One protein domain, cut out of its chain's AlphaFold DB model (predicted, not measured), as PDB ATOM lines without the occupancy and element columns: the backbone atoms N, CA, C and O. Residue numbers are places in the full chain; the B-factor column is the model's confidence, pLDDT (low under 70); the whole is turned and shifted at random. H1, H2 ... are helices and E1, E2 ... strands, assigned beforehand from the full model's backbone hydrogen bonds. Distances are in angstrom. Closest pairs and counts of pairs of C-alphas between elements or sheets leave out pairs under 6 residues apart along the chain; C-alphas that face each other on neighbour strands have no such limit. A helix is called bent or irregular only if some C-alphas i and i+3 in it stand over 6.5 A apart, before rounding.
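What this domain is: This is residues 503 to 706 of the 859 residues of the protein "FHA domain-containing protein" of Planctomycetes bacterium (UniProt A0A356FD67). The model is a wide, bent V of two helical arms: one is a bundle of four helices, H1, H2, H3 and H8, and the other is a thinner pair, H4 and H6. The long H3 turns sharply into H4 at the corner, where the short H7 and H9 fill the inner side; strand E1 lies at the far end of the bundle arm, and H5 with the loop before it at the far end of the other. The printed part has 204 residues, with E1 first and then H1 to H9 in order, and its class is mostly helix. It is only just loose, close to extended, with a radius of gyration of the C-alphas of 24.5 A and spans of 90 by 43 by 28 A.

Where its parts are: E1 is residues 503 to 506, beginning at C-alpha 503 (74.751, -64.224, -17.677), and pairs with no named strand. H1 is residues 507 to 526, 29.2 A long, and H2 532 to 546, 20.7 A. H3, residues 553 to 584, is the longest at 46.5 A, ending at C-alpha 584 (31.246, -60.820, -55.302). H4 is residues 586 to 609, 33.9 A; H5 626 to 629; H6 631 to 646, 21.6 A; H7 648 to 654. H8, residues 657 to 676, 26.9 A, has a kink of 26 degrees near residue 669. H9 is residues 689 to 697, ending at C-alpha 697 (30.790, -46.505, -54.305).

How they stand to each other: H1, H2, H3 and H8 form an up and down bundle, each running against the one before it. H1 and H2 are a hairpin at a shallow tilt of 7 degrees, with closest C-alphas Ile 522 and Tyr 538, 6.5 A. H3 touches H8 at a shallow tilt of 24 degrees, opposite ways, with closest C-alphas Arg 571 and Ile 666, 5.5 A. H3 and H4 are close but not clearly touching, about perpendicular at 85 degrees, with closest C-alphas Val 582 and Arg 589, 7.8 A. H4 touches H6 at a shallow tilt of 19 degrees, opposite ways, with closest C-alphas Ala 604 and Ala 637, 5.0 A. H7 touches H9, with closest C-alphas Ala 649 and Asp 697, 5.2 A. H1 and H4 are apart. Every O i to N i+4 pair is within hydrogen-bond range in H2, H3, H4, H7 and H9, against 14 of 16 in H1, 11 of 12 in H6 and 14 of 16 in H8; H5 is too short for such a pair.

The domain as a whole: The two farthest C-alphas, of Gly 503 and Ser 618, are 91.7 A apart. The printed part has no cut. The links H4 to H5 and H8 to H9 are long. Mean pLDDT of the printed part is 90.3, with residues 683 to 687 under 70.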
ATOM      1  N   GLY A 503      73.704 -64.965 -18.376       86.88
ATOM      2  CA  GLY A 503      74.751 -64.224 -17.677       86.88
ATOM      3  C   GLY A 503      74.228 -62.940 -17.031       86.88
ATOM      4  O   GLY A 503      73.033 -62.810 -16.767       86.88
ATOM      5  N   TRP A 504      75.145 -62.021 -16.728       87.50
ATOM      6  CA  TRP A 504      74.823 -60.684 -16.227       87.50
ATOM      7  C   TRP A 504      74.368 -59.796 -17.389       87.50
ATOM      8  O   TRP A 504      75.084 -59.657 -18.375       87.50
ATOM      9  N   GLU A 505      73.205 -59.170 -17.271       86.50
ATOM     10  CA  GLU A 505      72.640 -58.223 -18.239       86.50
ATOM     11  C   GLU A 505      72.325 -56.903 -17.525       86.50
ATOM     12  O   GLU A 505      72.146 -56.888 -16.305       86.50
ATOM     13  N   ASP A 506      72.270 -55.799 -18.269       86.06
ATOM     14  CA  ASP A 506      71.662 -54.566 -17.762       86.06
ATOM     15  C   ASP A 506      70.181 -54.848 -17.435       86.06
ATOM     16  O   ASP A 506      69.478 -55.530 -18.193       86.06
ATOM     17  N   THR A 507      69.708 -54.398 -16.269       80.69
ATOM     18  CA  THR A 507      68.327 -54.634 -15.827       80.69
ATOM     19  C   THR A 507      67.299 -54.012 -16.788       80.69
ATOM     20  O   THR A 507      66.253 -54.624 -17.046       80.69
ATOM     21  N   GLY A 508      67.594 -52.844 -17.364       75.31
ATOM     22  CA  GLY A 508      66.791 -52.187 -18.394       75.31
ATOM     23  C   GLY A 508      66.750 -52.989 -19.697       75.31
ATOM     24  O   GLY A 508      65.658 -53.289 -20.193       75.31
ATOM     25  N   ASP A 509      67.907 -53.445 -20.189       79.06
ATOM     26  CA  ASP A 509      68.003 -54.278 -21.402       79.06
ATOM     27  C   ASP A 509      67.230 -55.589 -21.255       79.06
ATOM     28  O   ASP A 509      66.500 -56.018 -22.157       79.06
ATOM     29  N   ARG A 510      67.343 -56.230 -20.088       82.50
ATOM     30  CA  ARG A 510      66.599 -57.452 -19.779       82.50
ATOM     31  C   ARG A 510      65.094 -57.199 -19.795       82.50
ATOM     32  O   ARG A 510      64.343 -57.987 -20.379       82.50
ATOM     33  N   THR A 511      64.650 -56.117 -19.161       82.00
ATOM     34  CA  THR A 511      63.234 -55.729 -19.103       82.00
ATOM     35  C   THR A 511      62.684 -55.476 -20.504       82.00
ATOM     36  O   THR A 511      61.648 -56.037 -20.876       82.00
ATOM     37  N   GLN A 512      63.424 -54.730 -21.326       84.50
ATOM     38  CA  GLN A 512      63.109 -54.507 -22.734       84.50
ATOM     39  C   GLN A 512      63.043 -55.826 -23.517       84.50
ATOM     40  O   GLN A 512      62.047 -56.090 -24.194       84.50
ATOM     41  N   ARG A 513      64.039 -56.708 -23.383       85.44
ATOM     42  CA  ARG A 513      64.075 -58.018 -24.055       85.44
ATOM     43  C   ARG A 513      62.862 -58.880 -23.707       85.44
ATOM     44  O   ARG A 513      62.239 -59.454 -24.603       85.44
ATOM     45  N   LEU A 514      62.500 -58.981 -22.427       86.31
ATOM     46  CA  LEU A 514      61.339 -59.760 -21.984       86.31
ATOM     47  C   LEU A 514      60.021 -59.165 -22.500       86.31
ATOM     48  O   LEU A 514      59.179 -59.911 -23.012       86.31
ATOM     49  N   ALA A 515      59.872 -57.839 -22.443       89.12
ATOM     50  CA  ALA A 515      58.709 -57.139 -22.982       89.12
ATOM     51  C   ALA A 515      58.566 -57.345 -24.499       89.12
ATOM     52  O   ALA A 515      57.460 -57.589 -24.987       89.12
ATOM     53  N   LEU A 516      59.671 -57.339 -25.253       87.75
ATOM     54  CA  LEU A 516      59.676 -57.614 -26.693       87.75
ATOM     55  C   LEU A 516      59.307 -59.073 -27.013       87.75
ATOM     56  O   LEU A 516      58.558 -59.328 -27.960       87.75
ATOM     57  N   VAL A 517      59.765 -60.044 -26.213       87.69
ATOM     58  CA  VAL A 517      59.380 -61.461 -26.367       87.69
ATOM     59  C   VAL A 517      57.883 -61.659 -26.119       87.69
ATOM     60  O   VAL A 517      57.215 -62.363 -26.884       87.69
ATOM     61  N   GLU A 518      57.340 -61.048 -25.068       92.94
ATOM     62  CA  GLU A 518      55.907 -61.073 -24.765       92.94
ATOM     63  C   GLU A 518      55.085 -60.394 -25.868       92.94
ATOM     64  O   GLU A 518      54.161 -61.000 -26.418       92.94
ATOM     65  N   THR A 519      55.498 -59.194 -26.279       93.31
ATOM     66  CA  THR A 519      54.910 -58.436 -27.391       93.31
ATOM     67  C   THR A 519      54.871 -59.270 -28.665       93.31
ATOM     68  O   THR A 519      53.820 -59.402 -29.288       93.31
ATOM     69  N   SER A 520      55.977 -59.925 -29.031       91.81
ATOM     70  CA  SER A 520      56.044 -60.794 -30.212       91.81
ATOM     71  C   SER A 520      55.014 -61.930 -30.157       91.81
ATOM     72  O   SER A 520      54.376 -62.251 -31.165       91.81
ATOM     73  N   LYS A 521      54.787 -62.528 -28.977       93.25
ATOM     74  CA  LYS A 521      53.753 -63.563 -28.790       93.25
ATOM     75  C   LYS A 521      52.344 -63.000 -28.972       93.25
ATOM     76  O   LYS A 521      51.511 -63.684 -29.567       93.25
ATOM     77  N   ILE A 522      52.073 -61.789 -28.486       94.50
ATOM     78  CA  ILE A 522      50.768 -61.130 -28.636       94.50
ATOM     79  C   ILE A 522      50.538 -60.739 -30.102       94.50
ATOM     80  O   ILE A 522      49.537 -61.144 -30.693       94.50
ATOM     81  N   LEU A 523      51.501 -60.064 -30.734       91.88
ATOM     82  CA  LEU A 523      51.431 -59.628 -32.133       91.88
ATOM     83  C   LEU A 523      51.240 -60.797 -33.111       91.88
ATOM     84  O   LEU A 523      50.493 -60.681 -34.080       91.88
ATOM     85  N   LYS A 524      51.817 -61.976 -32.842       91.12
ATOM     86  CA  LYS A 524      51.554 -63.184 -33.654       91.12
ATOM     87  C   LYS A 524      50.066 -63.561 -33.700       91.12
ATOM     88  O   LYS A 524      49.617 -64.094 -34.718       91.12
ATOM     89  N   LYS A 525      49.291 -63.260 -32.650       92.25
ATOM     90  CA  LYS A 525      47.849 -63.552 -32.577       92.25
ATOM     91  C   LYS A 525      47.005 -62.603 -33.433       92.25
ATOM     92  O   LYS A 525      45.917 -63.000 -33.847       92.25
ATOM     93  N   PHE A 526      47.507 -61.414 -33.790       89.56
ATOM     94  CA  PHE A 526      46.775 -60.442 -34.622       89.56
ATOM     95  C   PHE A 526      46.385 -61.020 -35.987       89.56
ATOM     96  O   PHE A 526      45.318 -60.721 -36.516       89.56
ATOM     97  N   LYS A 527      47.180 -61.955 -36.527       85.56
ATOM     98  CA  LYS A 527      46.872 -62.668 -37.782       85.56
ATOM     99  C   LYS A 527      45.556 -63.463 -37.740       85.56
ATOM    100  O   LYS A 527      45.006 -63.765 -38.805       85.56
ATOM    101  N   LEU A 528      45.090 -63.820 -36.539       88.12
ATOM    102  CA  LEU A 528      43.893 -64.622 -36.267       88.12
ATOM    103  C   LEU A 528      42.690 -63.777 -35.819       88.12
ATOM    104  O   LEU A 528      41.613 -64.333 -35.586       88.12
ATOM    105  N   VAL A 529      42.859 -62.461 -35.677       93.12
ATOM    106  CA  VAL A 529      41.775 -61.556 -35.293       93.12
ATOM    107  C   VAL A 529      40.747 -61.502 -36.422       93.12
ATOM    108  O   VAL A 529      41.082 -61.314 -37.589       93.12
ATOM    109  N   LYS A 530      39.485 -61.730 -36.055       87.44
ATOM    110  CA  LYS A 530      38.322 -61.702 -36.959       87.44
ATOM    111  C   LYS A 530      37.153 -60.893 -36.392       87.44
ATOM    112  O   LYS A 530      36.097 -60.848 -37.008       87.44
ATOM    113  N   SER A 531      37.309 -60.333 -35.196       89.56
ATOM    114  CA  SER A 531      36.267 -59.589 -34.501       89.56
ATOM    115  C   SER A 531      36.883 -58.504 -33.638       89.56
ATOM    116  O   SER A 531      37.993 -58.668 -33.125       89.56
ATOM    117  N   GLU A 532      36.121 -57.434 -33.449       93.00
ATOM    118  CA  GLU A 532      36.468 -56.308 -32.587       93.00
ATOM    119  C   GLU A 532      36.819 -56.758 -31.163       93.00
ATOM    120  O   GLU A 532      37.867 -56.397 -30.644       93.00
ATOM    121  N   LYS A 533      36.017 -57.648 -30.563       92.50
ATOM    122  CA  LYS A 533      36.296 -58.179 -29.220       92.50
ATOM    123  C   LYS A 533      37.718 -58.745 -29.093       92.50
ATOM    124  O   LYS A 533      38.442 -58.391 -28.175       92.50
ATOM    125  N   LYS A 534      38.141 -59.591 -30.043       94.56
ATOM    126  CA  LYS A 534      39.492 -60.179 -30.016       94.56
ATOM    127  C   LYS A 534      40.586 -59.146 -30.272       94.56
ATOM    128  O   LYS A 534      41.684 -59.312 -29.750       94.56
ATOM    129  N   LEU A 535      40.310 -58.135 -31.100       96.44
ATOM    130  CA  LEU A 535      41.233 -57.021 -31.299       96.44
ATOM    131  C   LEU A 535      41.468 -56.303 -29.972       96.44
ATOM    132  O   LEU A 535      42.615 -56.197 -29.553       96.44
ATOM    133  N   ASN A 536      40.393 -55.899 -29.295       95.88
ATOM    134  CA  ASN A 536      40.459 -55.164 -28.035       95.88
ATOM    135  C   ASN A 536      41.157 -55.979 -26.938       95.88
ATOM    136  O   ASN A 536      42.018 -55.445 -26.246       95.88
ATOM    137  N   ASP A 537      40.884 -57.286 -26.844       95.75
ATOM    138  CA  ASP A 537      41.545 -58.176 -25.877       95.75
ATOM    139  C   ASP A 537      43.076 -58.213 -26.063       95.75
ATOM    140  O   ASP A 537      43.834 -58.175 -25.090       95.75
ATOM    141  N   TYR A 538      43.557 -58.327 -27.307       96.44
ATOM    142  CA  TYR A 538      44.997 -58.392 -27.588       96.44
ATOM    143  C   TYR A 538      45.659 -57.016 -27.588       96.44
ATOM    144  O   TYR A 538      46.809 -56.897 -27.172       96.44
ATOM    145  N   PHE A 539      44.947 -55.983 -28.029       97.38
ATOM    146  CA  PHE A 539      45.426 -54.610 -27.986       97.38
ATOM    147  C   PHE A 539      45.577 -54.123 -26.541       97.38
ATOM    148  O   PHE A 539      46.631 -53.603 -26.189       97.38
ATOM    149  N   GLY A 540      44.608 -54.416 -25.668       97.06
ATOM    150  CA  GLY A 540      44.703 -54.122 -24.237       97.06
ATOM    151  C   GLY A 540      45.904 -54.795 -23.562       97.06
ATOM    152  O   GLY A 540      46.561 -54.180 -22.727       97.06
ATOM    153  N   GLN A 541      46.267 -56.019 -23.972       97.00
ATOM    154  CA  GLN A 541      47.500 -56.674 -23.502       97.00
ATOM    155  C   GLN A 541      48.761 -55.908 -23.926       97.00
ATOM    156  O   GLN A 541      49.680 -55.773 -23.125       97.00
ATOM    157  N   LEU A 542      48.818 -55.385 -25.156       96.94
ATOM    158  CA  LEU A 542      49.958 -54.582 -25.622       96.94
ATOM    159  C   LEU A 542      50.061 -53.257 -24.868       96.94
ATOM    160  O   LEU A 542      51.155 -52.884 -24.448       96.94
ATOM    161  N   VAL A 543      48.929 -52.582 -24.649       96.38
ATOM    162  CA  VAL A 543      48.870 -51.360 -23.834       96.38
ATOM    163  C   VAL A 543      49.369 -51.641 -22.417       96.38
ATOM    164  O   VAL A 543      50.208 -50.902 -21.911       96.38
ATOM    165  N   ALA A 544      48.958 -52.753 -21.802       96.31
ATOM    166  CA  ALA A 544      49.445 -53.145 -20.480       96.31
ATOM    167  C   ALA A 544      50.969 -53.371 -20.440       96.31
ATOM    168  O   ALA A 544      51.613 -52.977 -19.470       96.31
ATOM    169  N   VAL A 545      51.564 -53.959 -21.488       95.62
ATOM    170  CA  VAL A 545      53.028 -54.115 -21.589       95.62
ATOM    171  C   VAL A 545      53.722 -52.754 -21.730       95.62
ATOM    172  O   VAL A 545      54.708 -52.509 -21.040       95.62
ATOM    173  N   MET A 546      53.207 -51.851 -22.574       94.88
ATOM    174  CA  MET A 546      53.779 -50.506 -22.779       94.88
ATOM    175  C   MET A 546      53.658 -49.594 -21.549       94.88
ATOM    176  O   MET A 546      54.453 -48.666 -21.386       94.88
ATOM    177  N   SER A 547      52.677 -49.852 -20.685       93.94
ATOM    178  CA  SER A 547      52.426 -49.081 -19.462       93.94
ATOM    179  C   SER A 547      53.293 -49.501 -18.271       93.94
ATOM    180  O   SER A 547      53.224 -48.851 -17.229       93.94
ATOM    181  N   ARG A 548      54.123 -50.546 -18.401       91.31
ATOM    182  CA  ARG A 548      55.032 -50.999 -17.335       91.31
ATOM    183  C   ARG A 548      56.024 -49.894 -16.943       91.31
ATOM    184  O   ARG A 548      56.746 -49.429 -17.826       91.31
ATOM    185  N   PRO A 549      56.075 -49.458 -15.669       88.25
ATOM    186  CA  PRO A 549      56.970 -48.389 -15.217       88.25
ATOM    187  C   PRO A 549      58.444 -48.633 -15.562       88.25
ATOM    188  O   PRO A 549      59.118 -47.724 -16.032       88.25
ATOM    189  N   GLU A 550      58.898 -49.873 -15.396       83.38
ATOM    190  CA  GLU A 550      60.272 -50.340 -15.584       83.38
ATOM    191  C   GLU A 550      60.724 -50.435 -17.051       83.38
ATOM    192  O   GLU A 550      61.905 -50.646 -17.314       83.38
ATOM    193  N   LEU A 551      59.809 -50.308 -18.018       85.75
ATOM    194  CA  LEU A 551      60.145 -50.415 -19.436       85.75
ATOM    195  C   LEU A 551      60.760 -49.096 -19.947       85.75
ATOM    196  O   LEU A 551      60.063 -48.068 -19.917       85.75
ATOM    197  N   PRO A 552      62.003 -49.111 -20.476       84.81
ATOM    198  CA  PRO A 552      62.644 -47.920 -21.032       84.81
ATOM    199  C   PRO A 552      61.846 -47.301 -22.184       84.81
ATOM    200  O   PRO A 552      61.091 -47.988 -22.882       84.81
ATOM    201  N   ALA A 553      62.034 -45.998 -22.416       87.31
ATOM    202  CA  ALA A 553      61.339 -45.261 -23.475       87.31
ATOM    203  C   ALA A 553      61.566 -45.876 -24.869       87.31
ATOM    204  O   ALA A 553      60.619 -46.015 -25.640       87.31
ATOM    205  N   GLU A 554      62.793 -46.318 -25.157       86.25
ATOM    206  CA  GLU A 554      63.138 -47.003 -26.407       86.25
ATOM    207  C   GLU A 554      62.345 -48.309 -26.583       86.25
ATOM    208  O   GLU A 554      61.721 -48.534 -27.621       86.25
ATOM    209  N   GLY A 555      62.274 -49.139 -25.537       85.38
ATOM    210  CA  GLY A 555      61.466 -50.358 -25.532       85.38
ATOM    211  C   GLY A 555      59.976 -50.091 -25.771       85.38
ATOM    212  O   GLY A 555      59.341 -50.810 -26.547       85.38
ATOM    213  N   ARG A 556      59.413 -49.035 -25.161       93.00
ATOM    214  CA  ARG A 556      58.019 -48.613 -25.407       93.00
ATOM    215  C   ARG A 556      57.807 -48.228 -26.866       93.00
ATOM    216  O   ARG A 556      56.824 -48.654 -27.468       93.00
ATOM    217  N   GLU A 557      58.740 -47.478 -27.443       93.38
ATOM    218  CA  GLU A 557      58.650 -47.006 -28.823       93.38
ATOM    219  C   GLU A 557      58.767 -48.143 -29.850       93.38
ATOM    220  O   GLU A 557      58.015 -48.178 -30.831       93.38
ATOM    221  N   LEU A 558      59.628 -49.136 -29.595       90.38
ATOM    222  CA  LEU A 558      59.726 -50.352 -30.412       90.38
ATOM    223  C   LEU A 558      58.415 -51.148 -30.415       90.38
ATOM    224  O   LEU A 558      57.940 -51.575 -31.473       90.38
ATOM    225  N   ILE A 559      57.798 -51.327 -29.242       93.56
ATOM    226  CA  ILE A 559      56.511 -52.026 -29.112       93.56
ATOM    227  C   ILE A 559      55.398 -51.231 -29.799       93.56
ATOM    228  O   ILE A 559      54.604 -51.816 -30.544       93.56
ATOM    229  N   ARG A 560      55.357 -49.907 -29.601       95.94
ATOM    230  CA  ARG A 560      54.382 -49.005 -30.228       95.94
ATOM    231  C   ARG A 560      54.455 -49.102 -31.751       95.94
ATOM    232  O   ARG A 560      53.449 -49.402 -32.394       95.94
ATOM    233  N   THR A 561      55.649 -48.955 -32.320       93.75
ATOM    234  CA  THR A 561      55.882 -49.013 -33.772       93.75
ATOM    235  C   THR A 561      55.537 -50.387 -34.351       93.75
ATOM    236  O   THR A 561      54.815 -50.479 -35.348       93.75
ATOM    237  N   GLY A 562      55.961 -51.472 -33.694       91.81
ATOM    238  CA  GLY A 562      55.606 -52.833 -34.107       91.81
ATOM    239  C   GLY A 562      54.098 -53.103 -34.045       91.81
ATOM    240  O   GLY A 562      53.551 -53.804 -34.902       91.81
ATOM    241  N   THR A 563      53.401 -52.510 -33.075       95.19
ATOM    242  CA  THR A 563      51.940 -52.600 -32.950       95.19
ATOM    243  C   THR A 563      51.236 -51.871 -34.092       95.19
ATOM    244  O   THR A 563      50.357 -52.459 -34.727       95.19
ATOM    245  N   ILE A 564      51.656 -50.641 -34.414       94.31
ATOM    246  CA  ILE A 564      51.129 -49.862 -35.549       94.31
ATOM    247  C   ILE A 564      51.274 -50.651 -36.853       94.31
ATOM    248  O   ILE A 564      50.312 -50.775 -37.613       94.31
ATOM    249  N   GLU A 565      52.443 -51.253 -37.089       92.38
ATOM    250  CA  GLU A 565      52.707 -52.039 -38.296       92.38
ATOM    251  C   GLU A 565      51.761 -53.251 -38.419       92.38
ATOM    252  O   GLU A 565      51.209 -53.522 -39.492       92.38
ATOM    253  N   GLN A 566      51.534 -53.995 -37.330       93.44
ATOM    254  CA  GLN A 566      50.630 -55.152 -37.356       93.44
ATOM    255  C   GLN A 566      49.157 -54.752 -37.470       93.44
ATOM    256  O   GLN A 566      48.404 -55.435 -38.171       93.44
ATOM    257  N   LEU A 567      48.751 -53.652 -36.832       93.75
ATOM    258  CA  LEU A 567      47.422 -53.065 -37.005       93.75
ATOM    259  C   LEU A 567      47.196 -52.658 -38.463       93.75
ATOM    260  O   LEU A 567      46.179 -53.039 -39.039       93.75
ATOM    261  N   GLY A 568      48.171 -51.997 -39.096       91.69
ATOM    262  CA  GLY A 568      48.118 -51.643 -40.517       91.69
ATOM    263  C   GLY A 568      47.953 -52.869 -41.421       91.69
ATOM    264  O   GLY A 568      47.065 -52.900 -42.274       91.69
ATOM    265  N   LYS A 569      48.722 -53.941 -41.176       91.38
ATOM    266  CA  LYS A 569      48.590 -55.220 -41.905       91.38
ATOM    267  C   LYS A 569      47.216 -55.870 -41.714       91.38
ATOM    268  O   LYS A 569      46.648 -56.406 -42.671       91.38
ATOM    269  N   LEU A 570      46.683 -55.862 -40.490       93.19
ATOM    270  CA  LEU A 570      45.355 -56.402 -40.188       93.19
ATOM    271  C   LEU A 570      44.259 -55.581 -40.877       93.19
ATOM    272  O   LEU A 570      43.379 -56.173 -41.509       93.19
ATOM    273  N   ARG A 571      44.346 -54.249 -40.802       92.81
ATOM    274  CA  ARG A 571      43.445 -53.300 -41.462       92.81
ATOM    275  C   ARG A 571      43.413 -53.557 -42.962       92.81
ATOM    276  O   ARG A 571      42.366 -53.897 -43.495       92.81
ATOM    277  N   GLU A 572      44.564 -53.537 -43.629       90.88
ATOM    278  CA  GLU A 572      44.666 -53.717 -45.082       90.88
ATOM    279  C   GLU A 572      44.131 -55.085 -45.547       90.88
ATOM    280  O   GLU A 572      43.407 -55.192 -46.543       90.88
ATOM    281  N   LYS A 573      44.449 -56.159 -44.810       91.31
ATOM    282  CA  LYS A 573      43.918 -57.504 -45.082       91.31
ATOM    283  C   LYS A 573      42.395 -57.541 -44.934       91.31
ATOM    284  O   LYS A 573      41.726 -58.168 -45.760       91.31
ATOM    285  N   THR A 574      41.865 -56.899 -43.895       92.81
ATOM    286  CA  THR A 574      40.424 -56.829 -43.619       92.81
ATOM    287  C   THR A 574      39.717 -56.002 -44.687       92.81
ATOM    288  O   THR A 574      38.768 -56.507 -45.281       92.81
ATOM    289  N   SER A 575      40.243 -54.826 -45.050       92.50
ATOM    290  CA  SER A 575      39.733 -53.981 -46.137       92.50
ATOM    291  C   SER A 575      39.678 -54.744 -47.463       92.50
ATOM    292  O   SER A 575      38.637 -54.774 -48.116       92.50
ATOM    293  N   ARG A 576      40.747 -55.464 -47.840       90.88
ATOM    294  CA  ARG A 576      40.764 -56.306 -49.055       90.88
ATOM    295  C   ARG A 576      39.801 -57.493 -48.989       90.88
ATOM    296  O   ARG A 576      39.301 -57.951 -50.019       90.88
ATOM    297  N   GLY A 577      39.585 -58.062 -47.805       91.44
ATOM    298  CA  GLY A 577      38.589 -59.111 -47.578       91.44
ATOM    299  C   GLY A 577      37.172 -58.585 -47.786       91.44
ATOM    300  O   GLY A 577      36.429 -59.132 -48.602       91.44
ATOM    301  N   LEU A 578      36.857 -57.475 -47.118       92.12
ATOM    302  CA  LEU A 578      35.582 -56.777 -47.203       92.12
ATOM    303  C   LEU A 578      35.276 -56.354 -48.644       92.12
ATOM    304  O   LEU A 578      34.227 -56.719 -49.174       92.12
ATOM    305  N   GLU A 579      36.216 -55.688 -49.322       91.12
ATOM    306  CA  GLU A 579      36.032 -55.244 -50.707       91.12
ATOM    307  C   GLU A 579      35.690 -56.416 -51.640       91.12
ATOM    308  O   GLU A 579      34.785 -56.318 -52.468       91.12
ATOM    309  N   ARG A 580      36.388 -57.553 -51.499       90.75
ATOM    310  CA  ARG A 580      36.122 -58.760 -52.299       90.75
ATOM    311  C   ARG A 580      34.738 -59.340 -52.032       90.75
ATOM    312  O   ARG A 580      34.041 -59.673 -52.987       90.75
ATOM    313  N   MET A 581      34.337 -59.457 -50.767       89.62
ATOM    314  CA  MET A 581      33.028 -60.012 -50.401       89.62
ATOM    315  C   MET A 581      31.875 -59.158 -50.927       89.62
ATOM    316  O   MET A 581      30.904 -59.689 -51.475       89.62
ATOM    317  N   VAL A 582      31.994 -57.835 -50.794       87.81
ATOM    318  CA  VAL A 582      30.983 -56.907 -51.302       87.81
ATOM    319  C   VAL A 582      30.931 -56.982 -52.831       87.81
ATOM    320  O   VAL A 582      29.846 -57.169 -53.373       87.81
ATOM    321  N   LYS A 583      32.077 -56.961 -53.531       83.56
ATOM    322  CA  LYS A 583      32.130 -57.091 -55.001       83.56
ATOM    323  C   LYS A 583      31.504 -58.385 -55.518       83.56
ATOM    324  O   LYS A 583      30.739 -58.345 -56.474       83.56
ATOM    325  N   HIS A 584      31.789 -59.522 -54.884       82.88
ATOM    326  CA  HIS A 584      31.246 -60.820 -55.302       82.88
ATOM    327  C   HIS A 584      29.711 -60.864 -55.235       82.88
ATOM    328  O   HIS A 584      29.063 -61.617 -55.956       82.88
ATOM    329  N   THR A 585      29.112 -60.053 -54.365       82.00
ATOM    330  CA  THR A 585      27.656 -59.974 -54.184       82.00
ATOM    331  C   THR A 585      27.082 -58.635 -54.651       82.00
ATOM    332  O   THR A 585      25.936 -58.320 -54.332       82.00
ATOM    333  N   ALA A 586      27.847 -57.864 -55.438       78.88
ATOM    334  CA  ALA A 586      27.533 -56.479 -55.785       78.88
ATOM    335  C   ALA A 586      26.154 -56.336 -56.430       78.88
ATOM    336  O   ALA A 586      25.375 -55.498 -55.993       78.88
ATOM    337  N   PHE A 587      25.805 -57.196 -57.389       76.25
ATOM    338  CA  PHE A 587      24.503 -57.136 -58.061       76.25
ATOM    339  C   PHE A 587      23.323 -57.347 -57.096       76.25
ATOM    340  O   PHE A 587      22.373 -56.568 -57.085       76.25
ATOM    341  N   SER A 588      23.388 -58.365 -56.228       84.62
ATOM    342  CA  SER A 588      22.328 -58.608 -55.238       84.62
ATOM    343  C   SER A 588      22.238 -57.486 -54.204       84.62
ATOM    344  O   SER A 588      21.134 -57.161 -53.763       84.62
ATOM    345  N   ARG A 589      23.373 -56.895 -53.810       87.88
ATOM    346  CA  ARG A 589      23.402 -55.756 -52.885       87.88
ATOM    347  C   ARG A 589      22.870 -54.481 -53.544       87.88
ATOM    348  O   ARG A 589      22.101 -53.788 -52.895       87.88
ATOM    349  N   LEU A 590      23.181 -54.230 -54.820       85.81
ATOM    350  CA  LEU A 590      22.602 -53.138 -55.618       85.81
ATOM    351  C   LEU A 590      21.086 -53.257 -55.714       85.81
ATOM    352  O   LEU A 590      20.391 -52.276 -55.479       85.81
ATOM    353  N   LYS A 591      20.568 -54.461 -55.976       87.62
ATOM    354  CA  LYS A 591      19.123 -54.713 -55.986       87.62
ATOM    355  C   LYS A 591      18.474 -54.332 -54.649       87.62
ATOM    356  O   LYS A 591      17.517 -53.571 -54.629       87.62
ATOM    357  N   LYS A 592      19.039 -54.794 -53.528       91.56
ATOM    358  CA  LYS A 592      18.544 -54.446 -52.184       91.56
ATOM    359  C   LYS A 592      18.670 -52.951 -51.875       91.56
ATOM    360  O   LYS A 592      17.766 -52.379 -51.281       91.56
ATOM    361  N   ALA A 593      19.778 -52.322 -52.270       91.56
ATOM    362  CA  ALA A 593      19.986 -50.885 -52.108       91.56
ATOM    363  C   ALA A 593      18.971 -50.079 -52.926       91.56
ATOM    364  O   ALA A 593      18.478 -49.064 -52.450       91.56
ATOM    365  N   ARG A 594      18.607 -50.552 -54.123       90.75
ATOM    366  CA  ARG A 594      17.571 -49.934 -54.952       90.75
ATOM    367  C   ARG A 594      16.186 -50.062 -54.326       90.75
ATOM    368  O   ARG A 594      15.501 -49.057 -54.188       90.75
ATOM    369  N   GLU A 595      15.816 -51.260 -53.880       92.50
ATOM    370  CA  GLU A 595      14.552 -51.498 -53.167       92.50
ATOM    371  C   GLU A 595      14.427 -50.613 -51.915       92.50
ATOM    372  O   GLU A 595      13.360 -50.071 -51.634       92.50
ATOM    373  N   GLU A 596      15.519 -50.446 -51.169       95.31
ATOM    374  CA  GLU A 596      15.564 -49.565 -50.002       95.31
ATOM    375  C   GLU A 596      15.475 -48.081 -50.384       95.31
ATOM    376  O   GLU A 596      14.724 -47.327 -49.765       95.31
ATOM    377  N   LEU A 597      16.192 -47.655 -51.427       94.94
ATOM    378  CA  LEU A 597      16.131 -46.285 -51.935       94.94
ATOM    379  C   LEU A 597      14.708 -45.910 -52.350       94.94
ATOM    380  O   LEU A 597      14.237 -44.827 -52.008       94.94
ATOM    381  N   ASP A 598      14.010 -46.804 -53.046       93.88
ATOM    382  CA  ASP A 598      12.649 -46.550 -53.507       93.88
ATOM    383  C   ASP A 598      11.666 -46.430 -52.329       93.88
ATOM    384  O   ASP A 598      10.814 -45.541 -52.337       93.88
ATOM    385  N   LYS A 599      11.837 -47.216 -51.255       97.06
ATOM    386  CA  LYS A 599      11.059 -47.042 -50.010       97.06
ATOM    387  C   LYS A 599      11.296 -45.675 -49.371       97.06
ATOM    388  O   LYS A 599      10.333 -44.977 -49.057       97.06
ATOM    389  N   ARG A 600      12.562 -45.275 -49.213       97.94
ATOM    390  CA  ARG A 600      12.928 -43.977 -48.618       97.94
ATOM    391  C   ARG A 600      12.411 -42.807 -49.454       97.94
ATOM    392  O   ARG A 600      11.940 -41.821 -48.897       97.94
ATOM    393  N   ARG A 601      12.434 -42.925 -50.786       97.56
ATOM    394  CA  ARG A 601      11.851 -41.933 -51.708       97.56
ATOM    395  C   ARG A 601      10.348 -41.793 -51.518       97.56
ATOM    396  O   ARG A 601       9.867 -40.671 -51.410       97.56
ATOM    397  N   VAL A 602       9.617 -42.908 -51.465       97.62
ATOM    398  CA  VAL A 602       8.163 -42.895 -51.230       97.62
ATOM    399  C   VAL A 602       7.839 -42.208 -49.906       97.62
ATOM    400  O   VAL A 602       6.941 -41.369 -49.854       97.62
ATOM    401  N   GLU A 603       8.593 -42.512 -48.850       98.12
ATOM    402  CA  GLU A 603       8.424 -41.883 -47.542       98.12
ATOM    403  C   GLU A 603       8.713 -40.374 -47.574       98.12
ATOM    404  O   GLU A 603       7.881 -39.590 -47.117       98.12
ATOM    405  N   ALA A 604       9.843 -39.959 -48.156       98.44
ATOM    406  CA  ALA A 604      10.219 -38.551 -48.263       98.44
ATOM    407  C   ALA A 604       9.200 -37.747 -49.084       98.44
ATOM    408  O   ALA A 604       8.760 -36.683 -48.655       98.44
ATOM    409  N   ILE A 605       8.754 -38.277 -50.229       98.12
ATOM    410  CA  ILE A 605       7.712 -37.646 -51.049       98.12
ATOM    411  C   ILE A 605       6.396 -37.543 -50.276       98.12
ATOM    412  O   ILE A 605       5.758 -36.493 -50.315       98.12
ATOM    413  N   ARG A 606       5.997 -38.588 -49.539       97.81
ATOM    414  CA  ARG A 606       4.798 -38.535 -48.692       97.81
ATOM    415  C   ARG A 606       4.893 -37.395 -47.679       97.81
ATOM    416  O   ARG A 606       3.943 -36.636 -47.570       97.81
ATOM    417  N   ILE A 607       6.019 -37.261 -46.978       98.06
ATOM    418  CA  ILE A 607       6.238 -36.207 -45.973       98.06
ATOM    419  C   ILE A 607       6.173 -34.809 -46.609       98.06
ATOM    420  O   ILE A 607       5.458 -33.949 -46.106       98.06
ATOM    421  N   ILE A 608       6.839 -34.599 -47.748       97.88
ATOM    422  CA  ILE A 608       6.875 -33.297 -48.441       97.88
ATOM    423  C   ILE A 608       5.475 -32.853 -48.908       97.88
ATOM    424  O   ILE A 608       5.122 -31.671 -48.834       97.88
ATOM    425  N   TYR A 609       4.657 -33.785 -49.405       97.19
ATOM    426  CA  TYR A 609       3.317 -33.474 -49.916       97.19
ATOM    427  C   TYR A 609       2.210 -33.529 -48.853       97.19
ATOM    428  O   TYR A 609       1.106 -33.054 -49.120       97.19
ATOM    429  N   ASP A 610       2.473 -34.067 -47.662       97.19
ATOM    430  CA  ASP A 610       1.499 -34.092 -46.572       97.19
ATOM    431  C   ASP A 610       1.433 -32.722 -45.888       97.19
ATOM    432  O   ASP A 610       2.300 -32.354 -45.095       97.19
ATOM    433  N   SER A 611       0.371 -31.967 -46.176       96.19
ATOM    434  CA  SER A 611       0.153 -30.619 -45.642       96.19
ATOM    435  C   SER A 611      -0.090 -30.572 -44.131       96.19
ATOM    436  O   SER A 611      -0.200 -29.481 -43.579       96.19
ATOM    437  N   LYS A 612      -0.246 -31.724 -43.467       95.50
ATOM    438  CA  LYS A 612      -0.338 -31.812 -42.004       95.50
ATOM    439  C   LYS A 612       1.025 -31.994 -41.348       95.50
ATOM    440  O   LYS A 612       1.153 -31.684 -40.171       95.50
ATOM    441  N   ILE A 613       1.996 -32.534 -42.086       95.94
ATOM    442  CA  ILE A 613       3.371 -32.704 -41.615       95.94
ATOM    443  C   ILE A 613       4.166 -31.466 -42.005       95.94
ATOM    444  O   ILE A 613       4.635 -30.756 -41.131       95.94
ATOM    445  N   TYR A 614       4.246 -31.172 -43.302       97.31
ATOM    446  CA  TYR A 614       4.919 -29.990 -43.821       97.31
ATOM    447  C   TYR A 614       3.871 -28.919 -44.117       97.31
ATOM    448  O   TYR A 614       3.123 -29.011 -45.090       97.31
ATOM    449  N   LEU A 615       3.725 -27.938 -43.237       97.38
ATOM    450  CA  LEU A 615       2.600 -27.005 -43.303       97.38
ATOM    451  C   LEU A 615       2.679 -26.141 -44.580       97.38
ATOM    452  O   LEU A 615       3.773 -25.836 -45.035       97.38
ATOM    453  N   PRO A 616       1.565 -25.755 -45.227       96.31
ATOM    454  CA  PRO A 616       1.593 -24.772 -46.315       96.31
ATOM    455  C   PRO A 616       2.099 -23.410 -45.832       96.31
ATOM    456  O   PRO A 616       1.886 -23.055 -44.671       96.31
ATOM    457  N   GLU A 617       2.672 -22.602 -46.722       93.50
ATOM    458  CA  GLU A 617       3.209 -21.281 -46.354       93.50
ATOM    459  C   GLU A 617       2.109 -20.318 -45.883       93.50
ATOM    460  O   GLU A 617       2.350 -19.397 -45.104       93.50
ATOM    461  N   SER A 618       0.867 -20.568 -46.306       94.44
ATOM    462  CA  SER A 618      -0.325 -19.843 -45.864       94.44
ATOM    463  C   SER A 618      -0.837 -20.252 -44.475       94.44
ATOM    464  O   SER A 618      -1.814 -19.675 -43.997       94.44
ATOM    465  N   HIS A 619      -0.270 -21.284 -43.843       96.12
ATOM    466  CA  HIS A 619      -0.721 -21.765 -42.538       96.12
ATOM    467  C   HIS A 619      -0.303 -20.804 -41.416       96.12
ATOM    468  O   HIS A 619       0.821 -20.309 -41.399       96.12
ATOM    469  N   ALA A 620      -1.174 -20.577 -40.426       95.06
ATOM    470  CA  ALA A 620      -0.933 -19.602 -39.352       95.06
ATOM    471  C   ALA A 620       0.328 -19.896 -38.516       95.06
ATOM    472  O   ALA A 620       0.977 -18.978 -38.021       95.06
ATOM    473  N   ASP A 621       0.676 -21.175 -38.377       94.00
ATOM    474  CA  ASP A 621       1.861 -21.622 -37.639       94.00
ATOM    475  C   ASP A 621       3.143 -21.673 -38.482       94.00
ATOM    476  O   ASP A 621       4.223 -21.808 -37.916       94.00
ATOM    477  N   TRP A 622       3.060 -21.526 -39.810       91.50
ATOM    478  CA  TRP A 622       4.233 -21.560 -40.692       91.50
ATOM    479  C   TRP A 622       5.331 -20.547 -40.296       91.50
ATOM    480  O   TRP A 622       6.499 -20.937 -40.231       91.50
ATOM    481  N   PRO A 623       5.009 -19.284 -39.930       92.56
ATOM    482  CA  PRO A 623       6.015 -18.296 -39.529       92.56
ATOM    483  C   PRO A 623       6.734 -18.603 -38.208       92.56
ATOM    484  O   PRO A 623       7.666 -17.884 -37.854       92.56
ATOM    485  N   LYS A 624       6.318 -19.636 -37.457       92.25
ATOM    486  CA  LYS A 624       6.962 -20.035 -36.194       92.25
ATOM    487  C   LYS A 624       8.298 -20.764 -36.404       92.25
ATOM    488  O   LYS A 624       9.024 -20.956 -35.435       92.25
ATOM    489  N   GLY A 625       8.641 -21.110 -37.648       90.06
ATOM    490  CA  GLY A 625       9.939 -21.674 -38.028       90.06
ATOM    491  C   GLY A 625       9.988 -23.204 -38.067       90.06
ATOM    492  O   GLY A 625       8.983 -23.887 -37.858       90.06
ATOM    493  N   ASP A 626      11.183 -23.729 -38.349       90.81
ATOM    494  CA  ASP A 626      11.450 -25.140 -38.679       90.81
ATOM    495  C   ASP A 626      10.985 -26.162 -37.634       90.81
ATOM    496  O   ASP A 626      10.677 -27.301 -37.980       90.81
ATOM    497  N   GLU A 627      10.941 -25.772 -36.358       90.25
ATOM    498  CA  GLU A 627      10.505 -26.647 -35.261       90.25
ATOM    499  C   GLU A 627       8.998 -26.934 -35.288       90.25
ATOM    500  O   GLU A 627       8.539 -27.877 -34.646       90.25
ATOM    501  N   VAL A 628       8.225 -26.109 -35.999       91.50
ATOM    502  CA  VAL A 628       6.756 -26.151 -36.002       91.50
ATOM    503  C   VAL A 628       6.199 -26.420 -37.397       91.50
ATOM    504  O   VAL A 628       5.134 -27.017 -37.534       91.50
ATOM    505  N   ASN A 629       6.895 -25.981 -38.443       93.75
ATOM    506  CA  ASN A 629       6.370 -26.007 -39.804       93.75
ATOM    507  C   ASN A 629       6.573 -27.342 -40.551       93.75
ATOM    508  O   ASN A 629       6.078 -27.481 -41.671       93.75
ATOM    509  N   GLY A 630       7.277 -28.308 -39.948       95.38
ATOM    510  CA  GLY A 630       7.559 -29.625 -40.526       95.38
ATOM    511  C   GLY A 630       8.860 -29.738 -41.325       95.38
ATOM    512  O   GLY A 630       9.118 -30.775 -41.940       95.38
ATOM    513  N   GLN A 631       9.677 -28.677 -41.375       96.25
ATOM    514  CA  GLN A 631      10.932 -28.678 -42.132       96.25
ATOM    515  C   GLN A 631      11.919 -29.725 -41.603       96.25
ATOM    516  O   GLN A 631      12.639 -30.335 -42.391       96.25
ATOM    517  N   LYS A 632      11.947 -29.966 -40.288       96.19
ATOM    518  CA  LYS A 632      12.847 -30.952 -39.680       96.19
ATOM    519  C   LYS A 632      12.551 -32.371 -40.169       96.19
ATOM    520  O   LYS A 632      13.467 -33.101 -40.536       96.19
ATOM    521  N   GLU A 633      11.280 -32.751 -40.230       97.25
ATOM    522  CA  GLU A 633      10.829 -34.050 -40.728       97.25
ATOM    523  C   GLU A 633      11.180 -34.232 -42.210       97.25
ATOM    524  O   GLU A 633      11.573 -35.326 -42.630       97.25
ATOM    525  N   VAL A 634      11.068 -33.158 -43.002       97.75
ATOM    526  CA  VAL A 634      11.509 -33.128 -44.402       97.75
ATOM    527  C   VAL A 634      13.022 -33.326 -44.493       97.75
ATOM    528  O   VAL A 634      13.460 -34.206 -45.234       97.75
ATOM    529  N   ASP A 635      13.808 -32.563 -43.732       97.25
ATOM    530  CA  ASP A 635      15.273 -32.631 -43.724       97.25
ATOM    531  C   ASP A 635      15.752 -34.044 -43.360       97.25
ATOM    532  O   ASP A 635      16.546 -34.640 -44.090       97.25
ATOM    533  N   GLU A 636      15.194 -34.643 -42.306       97.75
ATOM    534  CA  GLU A 636      15.515 -36.011 -41.893       97.75
ATOM    535  C   GLU A 636      15.152 -37.049 -42.967       97.75
ATOM    536  O   GLU A 636      15.917 -37.987 -43.215       97.75
ATOM    537  N   ALA A 637      13.987 -36.927 -43.610       97.94
ATOM    538  CA  ALA A 637      13.553 -37.872 -44.639       97.94
ATOM    539  C   ALA A 637      14.376 -37.754 -45.928       97.94
ATOM    540  O   ALA A 637      14.765 -38.767 -46.517       97.94
ATOM    541  N   VAL A 638      14.671 -36.524 -46.353       97.94
ATOM    542  CA  VAL A 638      15.517 -36.232 -47.514       97.94
ATOM    543  C   VAL A 638      16.942 -36.717 -47.269       97.94
ATOM    544  O   VAL A 638      17.531 -37.312 -48.175       97.94
ATOM    545  N   GLU A 639      17.485 -36.535 -46.064       97.50
ATOM    546  CA  GLU A 639      18.847 -36.968 -45.753       97.50
ATOM    547  C   GLU A 639      18.982 -38.493 -45.791       97.50
ATOM    548  O   GLU A 639      19.904 -39.009 -46.420       97.50
ATOM    549  N   ARG A 640      17.988 -39.244 -45.293       96.06
ATOM    550  CA  ARG A 640      17.968 -40.714 -45.442       96.06
ATOM    551  C   ARG A 640      18.033 -41.166 -46.904       96.06
ATOM    552  O   ARG A 640      18.630 -42.210 -47.195       96.06
ATOM    553  N   VAL A 641      17.402 -40.433 -47.827       97.44
ATOM    554  CA  VAL A 641      17.506 -40.704 -49.274       97.44
ATOM    555  C   VAL A 641      18.898 -40.328 -49.781       97.44
ATOM    556  O   VAL A 641      19.518 -41.120 -50.493       97.44
ATOM    557  N   ARG A 642      19.394 -39.142 -49.408       95.56
ATOM    558  CA  ARG A 642      20.683 -38.591 -49.846       95.56
ATOM    559  C   ARG A 642      21.856 -39.482 -49.456       95.56
ATOM    560  O   ARG A 642      22.696 -39.767 -50.310       95.56
ATOM    561  N   GLU A 643      21.890 -39.954 -48.214       92.56
ATOM    562  CA  GLU A 643      22.917 -40.866 -47.699       92.56
ATOM    563  C   GLU A 643      23.049 -42.106 -48.587       92.56
ATOM    564  O   GLU A 643      24.140 -42.433 -49.054       92.56
ATOM    565  N   LEU A 644      21.926 -42.767 -48.884       93.06
ATOM    566  CA  LEU A 644      21.913 -43.981 -49.696       93.06
ATOM    567  C   LEU A 644      22.180 -43.700 -51.182       93.06
ATOM    568  O   LEU A 644      22.839 -44.493 -51.852       93.06
ATOM    569  N   TRP A 645      21.685 -42.573 -51.701       92.75
ATOM    570  CA  TRP A 645      21.916 -42.136 -53.080       92.75
ATOM    571  C   TRP A 645      23.388 -41.817 -53.361       92.75
ATOM    572  O   TRP A 645      23.874 -42.065 -54.467       92.75
ATOM    573  N   ASN A 646      24.096 -41.257 -52.379       88.75
ATOM    574  CA  ASN A 646      25.492 -40.856 -52.525       88.75
ATOM    575  C   ASN A 646      26.488 -41.922 -52.060       88.75
ATOM    576  O   ASN A 646      27.578 -41.978 -52.624       88.75
ATOM    577  N   SER A 647      26.132 -42.761 -51.081       86.50
ATOM    578  CA  SER A 647      26.991 -43.845 -50.594       86.50
ATOM    579  C   SER A 647      26.218 -45.153 -50.427       86.50
ATOM    580  O   SER A 647      25.778 -45.541 -49.338       86.50
ATOM    581  N   ALA A 648      26.096 -45.892 -51.528       87.94
ATOM    582  CA  ALA A 648      25.510 -47.227 -51.517       87.94
ATOM    583  C   ALA A 648      26.420 -48.249 -50.818       87.94
ATOM    584  O   ALA A 648      25.930 -49.261 -50.320       87.94
ATOM    585  N   ALA A 649      27.730 -47.999 -50.742       87.81
ATOM    586  CA  ALA A 649      28.714 -48.882 -50.131       87.81
ATOM    587  C   ALA A 649      28.449 -49.102 -48.640       87.81
ATOM    588  O   ALA A 649      28.533 -50.238 -48.177       87.81
ATOM    589  N   SER A 650      28.096 -48.052 -47.896       87.94
ATOM    590  CA  SER A 650      27.830 -48.153 -46.455       87.94
ATOM    591  C   SER A 650      26.633 -49.062 -46.171       87.94
ATOM    592  O   SER A 650      26.729 -49.999 -45.375       87.94
ATOM    593  N   PHE A 651      25.536 -48.867 -46.906       90.94
ATOM    594  CA  PHE A 651      24.379 -49.758 -46.849       90.94
ATOM    595  C   PHE A 651      24.723 -51.163 -47.348       90.94
ATOM    596  O   PHE A 651      24.390 -52.162 -46.716       90.94
ATOM    597  N   ALA A 652      25.450 -51.266 -48.462       89.25
ATOM    598  CA  ALA A 652      25.865 -52.548 -48.998       89.25
ATOM    599  C   ALA A 652      26.667 -53.330 -47.959       89.25
ATOM    600  O   ALA A 652      26.399 -54.508 -47.799       89.25
ATOM    601  N   ILE A 653      27.591 -52.714 -47.223       90.56
ATOM    602  CA  ILE A 653      28.384 -53.353 -46.165       90.56
ATOM    603  C   ILE A 653      27.504 -53.832 -44.999       90.56
ATOM    604  O   ILE A 653      27.742 -54.929 -44.487       90.56
ATOM    605  N   SER A 654      26.483 -53.070 -44.604       90.12
ATOM    606  CA  SER A 654      25.643 -53.403 -43.443       90.12
ATOM    607  C   SER A 654      24.679 -54.575 -43.681       90.12
ATOM    608  O   SER A 654      24.250 -55.221 -42.726       90.12
ATOM    609  N   LEU A 655      24.390 -54.919 -44.944       88.81
ATOM    610  CA  LEU A 655      23.462 -56.001 -45.311       88.81
ATOM    611  C   LEU A 655      23.854 -57.405 -44.813       88.81
ATOM    612  O   LEU A 655      22.998 -58.290 -44.781       88.81
ATOM    613  N   ASP A 656      25.128 -57.646 -44.489       89.06
ATOM    614  CA  ASP A 656      25.608 -58.937 -43.985       89.06
ATOM    615  C   ASP A 656      26.403 -58.761 -42.686       89.06
ATOM    616  O   ASP A 656      27.249 -57.874 -42.565       89.06
ATOM    617  N   LYS A 657      26.162 -59.656 -41.718       90.50
ATOM    618  CA  LYS A 657      26.807 -59.604 -40.397       90.50
ATOM    619  C   LYS A 657      28.329 -59.685 -40.497       90.50
ATOM    620  O   LYS A 657      29.019 -59.042 -39.711       90.50
ATOM    621  N   SER A 658      28.855 -60.457 -41.447       91.19
ATOM    622  CA  SER A 658      30.299 -60.636 -41.609       91.19
ATOM    623  C   SER A 658      30.939 -59.390 -42.210       91.19
ATOM    624  O   SER A 658      31.961 -58.934 -41.702       91.19
ATOM    625  N   THR A 659      30.340 -58.810 -43.257       92.44
ATOM    626  CA  THR A 659      30.844 -57.559 -43.849       92.44
ATOM    627  C   THR A 659      30.741 -56.390 -42.875       92.44
ATOM    628  O   THR A 659      31.687 -55.608 -42.775       92.44
ATOM    629  N   ASN A 660      29.664 -56.327 -42.088       92.31
ATOM    630  CA  ASN A 660      29.516 -55.331 -41.033       92.31
ATOM    631  C   ASN A 660      30.591 -55.489 -39.945       92.31
ATOM    632  O   ASN A 660      31.275 -54.530 -39.612       92.31
ATOM    633  N   ALA A 661      30.826 -56.712 -39.458       92.62
ATOM    634  CA  ALA A 661      31.866 -56.979 -38.462       92.62
ATOM    635  C   ALA A 661      33.283 -56.639 -38.963       92.62
ATOM    636  O   ALA A 661      34.123 -56.200 -38.180       92.62
ATOM    637  N   MET A 662      33.562 -56.827 -40.257       94.25
ATOM    638  CA  MET A 662      34.830 -56.400 -40.860       94.25
ATOM    639  C   MET A 662      34.956 -54.875 -40.921       94.25
ATOM    640  O   MET A 662      36.037 -54.360 -40.658       94.25
ATOM    641  N   SER A 663      33.874 -54.167 -41.257       93.88
ATOM    642  CA  SER A 663      33.844 -52.699 -41.260       93.88
ATOM    643  C   SER A 663      34.088 -52.134 -39.866       93.88
ATOM    644  O   SER A 663      34.939 -51.263 -39.714       93.88
ATOM    645  N   GLU A 664      33.409 -52.672 -38.851       93.62
ATOM    646  CA  GLU A 664      33.631 -52.278 -37.456       93.62
ATOM    647  C   GLU A 664      35.062 -52.567 -37.010       93.62
ATOM    648  O   GLU A 664      35.700 -51.709 -36.419       93.62
ATOM    649  N   LEU A 665      35.628 -53.721 -37.382       94.94
ATOM    650  CA  LEU A 665      37.025 -54.023 -37.071       94.94
ATOM    651  C   LEU A 665      37.996 -52.982 -37.655       94.94
ATOM    652  O   LEU A 665      38.938 -52.592 -36.973       94.94
ATOM    653  N   ILE A 666      37.788 -52.542 -38.902       94.12
ATOM    654  CA  ILE A 666      38.605 -51.485 -39.528       94.12
ATOM    655  C   ILE A 666      38.419 -50.167 -38.767       94.12
ATOM    656  O   ILE A 666      39.411 -49.531 -38.416       94.12
ATOM    657  N   ARG A 667      37.167 -49.801 -38.460       94.00
ATOM    658  CA  ARG A 667      36.826 -48.581 -37.720       94.00
ATOM    659  C   ARG A 667      37.497 -48.540 -36.347       94.00
ATOM    660  O   ARG A 667      38.135 -47.549 -36.017       94.00
ATOM    661  N   THR A 668      37.434 -49.622 -35.568       95.75
ATOM    662  CA  THR A 668      38.071 -49.699 -34.242       95.75
ATOM    663  C   THR A 668      39.589 -49.520 -34.329       95.75
ATOM    664  O   THR A 668      40.176 -48.853 -33.478       95.75
ATOM    665  N   ILE A 669      40.241 -50.062 -35.367       94.94
ATOM    666  CA  ILE A 669      41.680 -49.843 -35.583       94.94
ATOM    667  C   ILE A 669      41.970 -48.351 -35.798       94.94
ATOM    668  O   ILE A 669      42.887 -47.815 -35.175       94.94
ATOM    669  N   GLU A 670      41.195 -47.697 -36.663       92.44
ATOM    670  CA  GLU A 670      41.414 -46.308 -37.076       92.44
ATOM    671  C   GLU A 670      41.062 -45.289 -35.992       92.44
ATOM    672  O   GLU A 670      41.840 -44.375 -35.737       92.44
ATOM    673  N   GLU A 671      39.912 -45.450 -35.344       92.00
ATOM    674  CA  GLU A 671      39.373 -44.459 -34.408       92.00
ATOM    675  C   GLU A 671      39.848 -44.685 -32.970       92.00
ATOM    676  O   GLU A 671      40.027 -43.725 -32.224       92.00
ATOM    677  N   SER A 672      40.072 -45.942 -32.565       94.25
ATOM    678  CA  SER A 672      40.438 -46.278 -31.184       94.25
ATOM    679  C   SER A 672      41.911 -46.654 -31.052       94.25
ATOM    680  O   SER A 672      42.649 -45.971 -30.343       94.25
ATOM    681  N   CYS A 673      42.378 -47.695 -31.750       96.00
ATOM    682  CA  CYS A 673      43.745 -48.184 -31.552       96.00
ATOM    683  C   CYS A 673      44.804 -47.156 -31.972       96.00
ATOM    684  O   CYS A 673      45.780 -46.955 -31.254       96.00
ATOM    685  N   TYR A 674      44.639 -46.500 -33.123       94.88
ATOM    686  CA  TYR A 674      45.591 -45.480 -33.572       94.88
ATOM    687  C   TYR A 674      45.590 -44.231 -32.693       94.88
ATOM    688  O   TYR A 674      46.670 -43.728 -32.381       94.88
ATOM    689  N   SER A 675      44.421 -43.799 -32.216       93.62
ATOM    690  CA  SER A 675      44.307 -42.698 -31.254       93.62
ATOM    691  C   SER A 675      45.077 -42.999 -29.960       93.62
ATOM    692  O   SER A 675      45.931 -42.213 -29.551       93.62
ATOM    693  N   GLU A 676      44.884 -44.193 -29.388       95.44
ATOM    694  CA  GLU A 676      45.590 -44.644 -28.179       95.44
ATOM    695  C   GLU A 676      47.119 -44.693 -28.378       95.44
ATOM    696  O   GLU A 676      47.894 -44.333 -27.494       95.44
ATOM    697  N   LEU A 677      47.576 -45.079 -29.574       95.75
ATOM    698  CA  LEU A 677      49.001 -45.112 -29.936       95.75
ATOM    699  C   LEU A 677      49.566 -43.745 -30.353       95.75
ATOM    700  O   LEU A 677      50.737 -43.674 -30.756       95.75
ATOM    701  N   LYS A 678      48.750 -42.683 -30.297       94.56
ATOM    702  CA  LYS A 678      49.064 -41.335 -30.797       94.56
ATOM    703  C   LYS A 678      49.596 -41.369 -32.230       94.56
ATOM    704  O   LYS A 678      50.553 -40.681 -32.581       94.56
ATOM    705  N   TYR A 679      49.012 -42.239 -33.046       92.12
ATOM    706  CA  TYR A 679      49.372 -42.425 -34.437       92.12
ATOM    707  C   TYR A 679      48.299 -41.816 -35.326       92.12
ATOM    708  O   TYR A 679      47.113 -42.094 -35.168       92.12
ATOM    709  N   SER A 680      48.732 -41.013 -36.292       85.81
ATOM    710  CA  SER A 680      47.880 -40.546 -37.375       85.81
ATOM    711  C   SER A 680      48.483 -41.046 -38.685       85.81
ATOM    712  O   SER A 680      49.665 -40.786 -38.938       85.81
ATOM    713  N   PRO A 681      47.735 -41.811 -39.495       79.06
ATOM    714  CA  PRO A 681      48.193 -42.180 -40.823       79.06
ATOM    715  C   PRO A 681      48.461 -40.931 -41.671       79.06
ATOM    716  O   PRO A 681      47.783 -39.918 -41.518       79.06
ATOM    717  N   ALA A 682      49.438 -40.998 -42.575       76.06
ATOM    718  CA  ALA A 682      49.696 -39.898 -43.502       76.06
ATOM    719  C   ALA A 682      48.467 -39.626 -44.392       76.06
ATOM    720  O   ALA A 682      47.738 -40.556 -44.750       76.06
ATOM    721  N   GLU A 683      48.257 -38.366 -44.790       59.62
ATOM    722  CA  GLU A 683      47.222 -38.025 -45.772       59.62
ATOM    723  C   GLU A 683      47.399 -38.866 -47.047       59.62
ATOM    724  O   GLU A 683      48.478 -38.922 -47.640       59.62
ATOM    725  N   GLY A 684      46.331 -39.552 -47.463       56.19
ATOM    726  CA  GLY A 684      46.364 -40.452 -48.617       56.19
ATOM    727  C   GLY A 684      46.861 -41.874 -48.329       56.19
ATOM    728  O   GLY A 684      47.180 -42.595 -49.279       56.19
ATOM    729  N   ASP A 685      46.920 -42.300 -47.061       65.00
ATOM    730  CA  ASP A 685      47.102 -43.705 -46.675       65.00
ATOM    731  C   ASP A 685      45.988 -44.594 -47.261       65.00
ATOM    732  O   ASP A 685      44.897 -44.759 -46.706       65.00
ATOM    733  N   LYS A 686      46.284 -45.167 -48.432       58.09
ATOM    734  CA  LYS A 686      45.352 -45.979 -49.211       58.09
ATOM    735  C   LYS A 686      44.944 -47.218 -48.422       58.09
ATOM    736  O   LYS A 686      45.752 -48.112 -48.178       58.09
ATOM    737  N   GLY A 687      43.647 -47.338 -48.155       62.53
ATOM    738  CA  GLY A 687      43.051 -48.561 -47.605       62.53
ATOM    739  C   GLY A 687      42.323 -48.385 -46.282       62.53
ATOM    740  O   GLY A 687      41.886 -49.397 -45.716       62.53
ATOM    741  N   GLY A 688      42.173 -47.139 -45.824       77.25
ATOM    742  CA  GLY A 688      41.300 -46.837 -44.702       77.25
ATOM    743  C   GLY A 688      39.811 -47.034 -45.006       77.25
ATOM    744  O   GLY A 688      39.429 -47.250 -46.164       77.25
ATOM    745  N   LEU A 689      38.951 -46.990 -43.983       86.81
ATOM    746  CA  LEU A 689      37.527 -47.312 -44.147       86.81
ATOM    747  C   LEU A 689      36.823 -46.369 -45.131       86.81
ATOM    748  O   LEU A 689      36.055 -46.827 -45.981       86.81
ATOM    749  N   GLN A 690      37.111 -45.069 -45.055       86.50
ATOM    750  CA  GLN A 690      36.519 -44.083 -45.960       86.50
ATOM    751  C   GLN A 690      36.985 -44.289 -47.406       86.50
ATOM    752  O   GLN A 690      36.167 -44.306 -48.325       86.50
ATOM    753  N   ASP A 691      38.277 -44.532 -47.619       85.44
ATOM    754  CA  ASP A 691      38.826 -44.855 -48.939       85.44
ATOM    755  C   ASP A 691      38.211 -46.127 -49.517       85.44
ATOM    756  O   ASP A 691      37.903 -46.199 -50.709       85.44
ATOM    757  N   LEU A 692      38.019 -47.149 -48.684       88.12
ATOM    758  CA  LEU A 692      37.354 -48.381 -49.079       88.12
ATOM    759  C   LEU A 692      35.910 -48.115 -49.519       88.12
ATOM    760  O   LEU A 692      35.511 -48.602 -50.578       88.12
ATOM    761  N   ARG A 693      35.147 -47.333 -48.743       88.88
ATOM    762  CA  ARG A 693      33.773 -46.933 -49.085       88.88
ATOM    763  C   ARG A 693      33.740 -46.166 -50.403       88.88
ATOM    764  O   ARG A 693      33.062 -46.608 -51.322       88.88
ATOM    765  N   ASN A 694      34.582 -45.145 -50.556       87.31
ATOM    766  CA  ASN A 694      34.714 -44.369 -51.793       87.31
ATOM    767  C   ASN A 694      35.035 -45.263 -53.008       87.31
ATOM    768  O   ASN A 694      34.473 -45.102 -54.092       87.31
ATOM    769  N   ASN A 695      35.941 -46.233 -52.845       86.69
ATOM    770  CA  ASN A 695      36.303 -47.180 -53.901       86.69
ATOM    771  C   ASN A 695      35.177 -48.162 -54.242       86.69
ATOM    772  O   ASN A 695      35.067 -48.582 -55.396       86.69
ATOM    773  N   LEU A 696      34.377 -48.560 -53.252       87.12
ATOM    774  CA  LEU A 696      33.204 -49.403 -53.450       87.12
ATOM    775  C   LEU A 696      32.063 -48.622 -54.105       87.12
ATOM    776  O   LEU A 696      31.470 -49.152 -55.036       87.12
ATOM    777  N   ASP A 697      31.818 -47.372 -53.714       86.38
ATOM    778  CA  ASP A 697      30.790 -46.505 -54.305       86.38
ATOM    779  C   ASP A 697      31.036 -46.268 -55.802       86.38
ATOM    780  O   ASP A 697      30.112 -46.329 -56.606       86.38
ATOM    781  N   ARG A 698      32.303 -46.147 -56.225       82.81
ATOM    782  CA  ARG A 698      32.669 -46.098 -57.658       82.81
ATOM    783  C   ARG A 698      32.356 -47.382 -58.434       82.81
ATOM    784  O   ARG A 698      32.348 -47.362 -59.659       82.81
ATOM    785  N   LYS A 699      32.190 -48.515 -57.748       78.31
ATOM    786  CA  LYS A 699      31.964 -49.844 -58.354       78.31
ATOM    787  C   LYS A 699      30.525 -50.325 -58.195       78.31
ATOM    788  O   LYS A 699      30.088 -51.193 -58.943       78.31
ATOM    789  N   ILE A 700      29.825 -49.799 -57.199       77.00
ATOM    790  CA  ILE A 700      28.465 -50.140 -56.788       77.00
ATOM    791  C   ILE A 700      27.652 -48.857 -56.936       77.00
ATOM    792  O   ILE A 700      27.157 -48.289 -55.967       77.00
ATOM    793  N   ASP A 701      27.581 -48.369 -58.170       80.06
ATOM    794  CA  ASP A 701      26.936 -47.100 -58.464       80.06
ATOM    795  C   ASP A 701      25.423 -47.289 -58.599       80.06
ATOM    796  O   ASP A 701      24.914 -47.813 -59.591       80.06
ATOM    797  N   LEU A 702      24.693 -46.844 -57.579       84.50
ATOM    798  CA  LEU A 702      23.237 -46.902 -57.555       84.50
ATOM    799  C   LEU A 702      22.597 -45.947 -58.578       84.50
ATOM    800  O   LEU A 702      21.465 -46.185 -59.000       84.50
ATOM    801  N   LYS A 703      23.313 -44.896 -59.005       84.81
ATOM    802  CA  LYS A 703      22.797 -43.863 -59.919       84.81
ATOM    803  C   LYS A 703      22.671 -44.372 -61.355       84.81
ATOM    804  O   LYS A 703      21.781 -43.934 -62.078       84.81
ATOM    805  N   SER A 704      23.533 -45.306 -61.760       80.38
ATOM    806  CA  SER A 704      23.495 -45.965 -63.076       80.38
ATOM    807  C   SER A 704      22.820 -47.339 -63.067       80.38
ATOM    808  O   SER A 704      22.634 -47.946 -64.124       80.38
ATOM    809  N   PHE A 705      22.417 -47.840 -61.899       84.44
ATOM    810  CA  PHE A 705      21.779 -49.144 -61.778       84.44
ATOM    811  C   PHE A 705      20.283 -49.093 -62.137       84.44
ATOM    812  O   PHE A 705      19.495 -48.389 -61.501       84.44
ATOM    813  N   ALA A 706      19.885 -49.898 -63.126       80.31
ATOM    814  CA  ALA A 706      18.496 -50.112 -63.526       80.31
ATOM    815  C   ALA A 706      18.088 -51.570 -63.266       80.31
ATOM    816  O   ALA A 706      18.708 -52.491 -63.799       80.31
TER     817      ALA A 706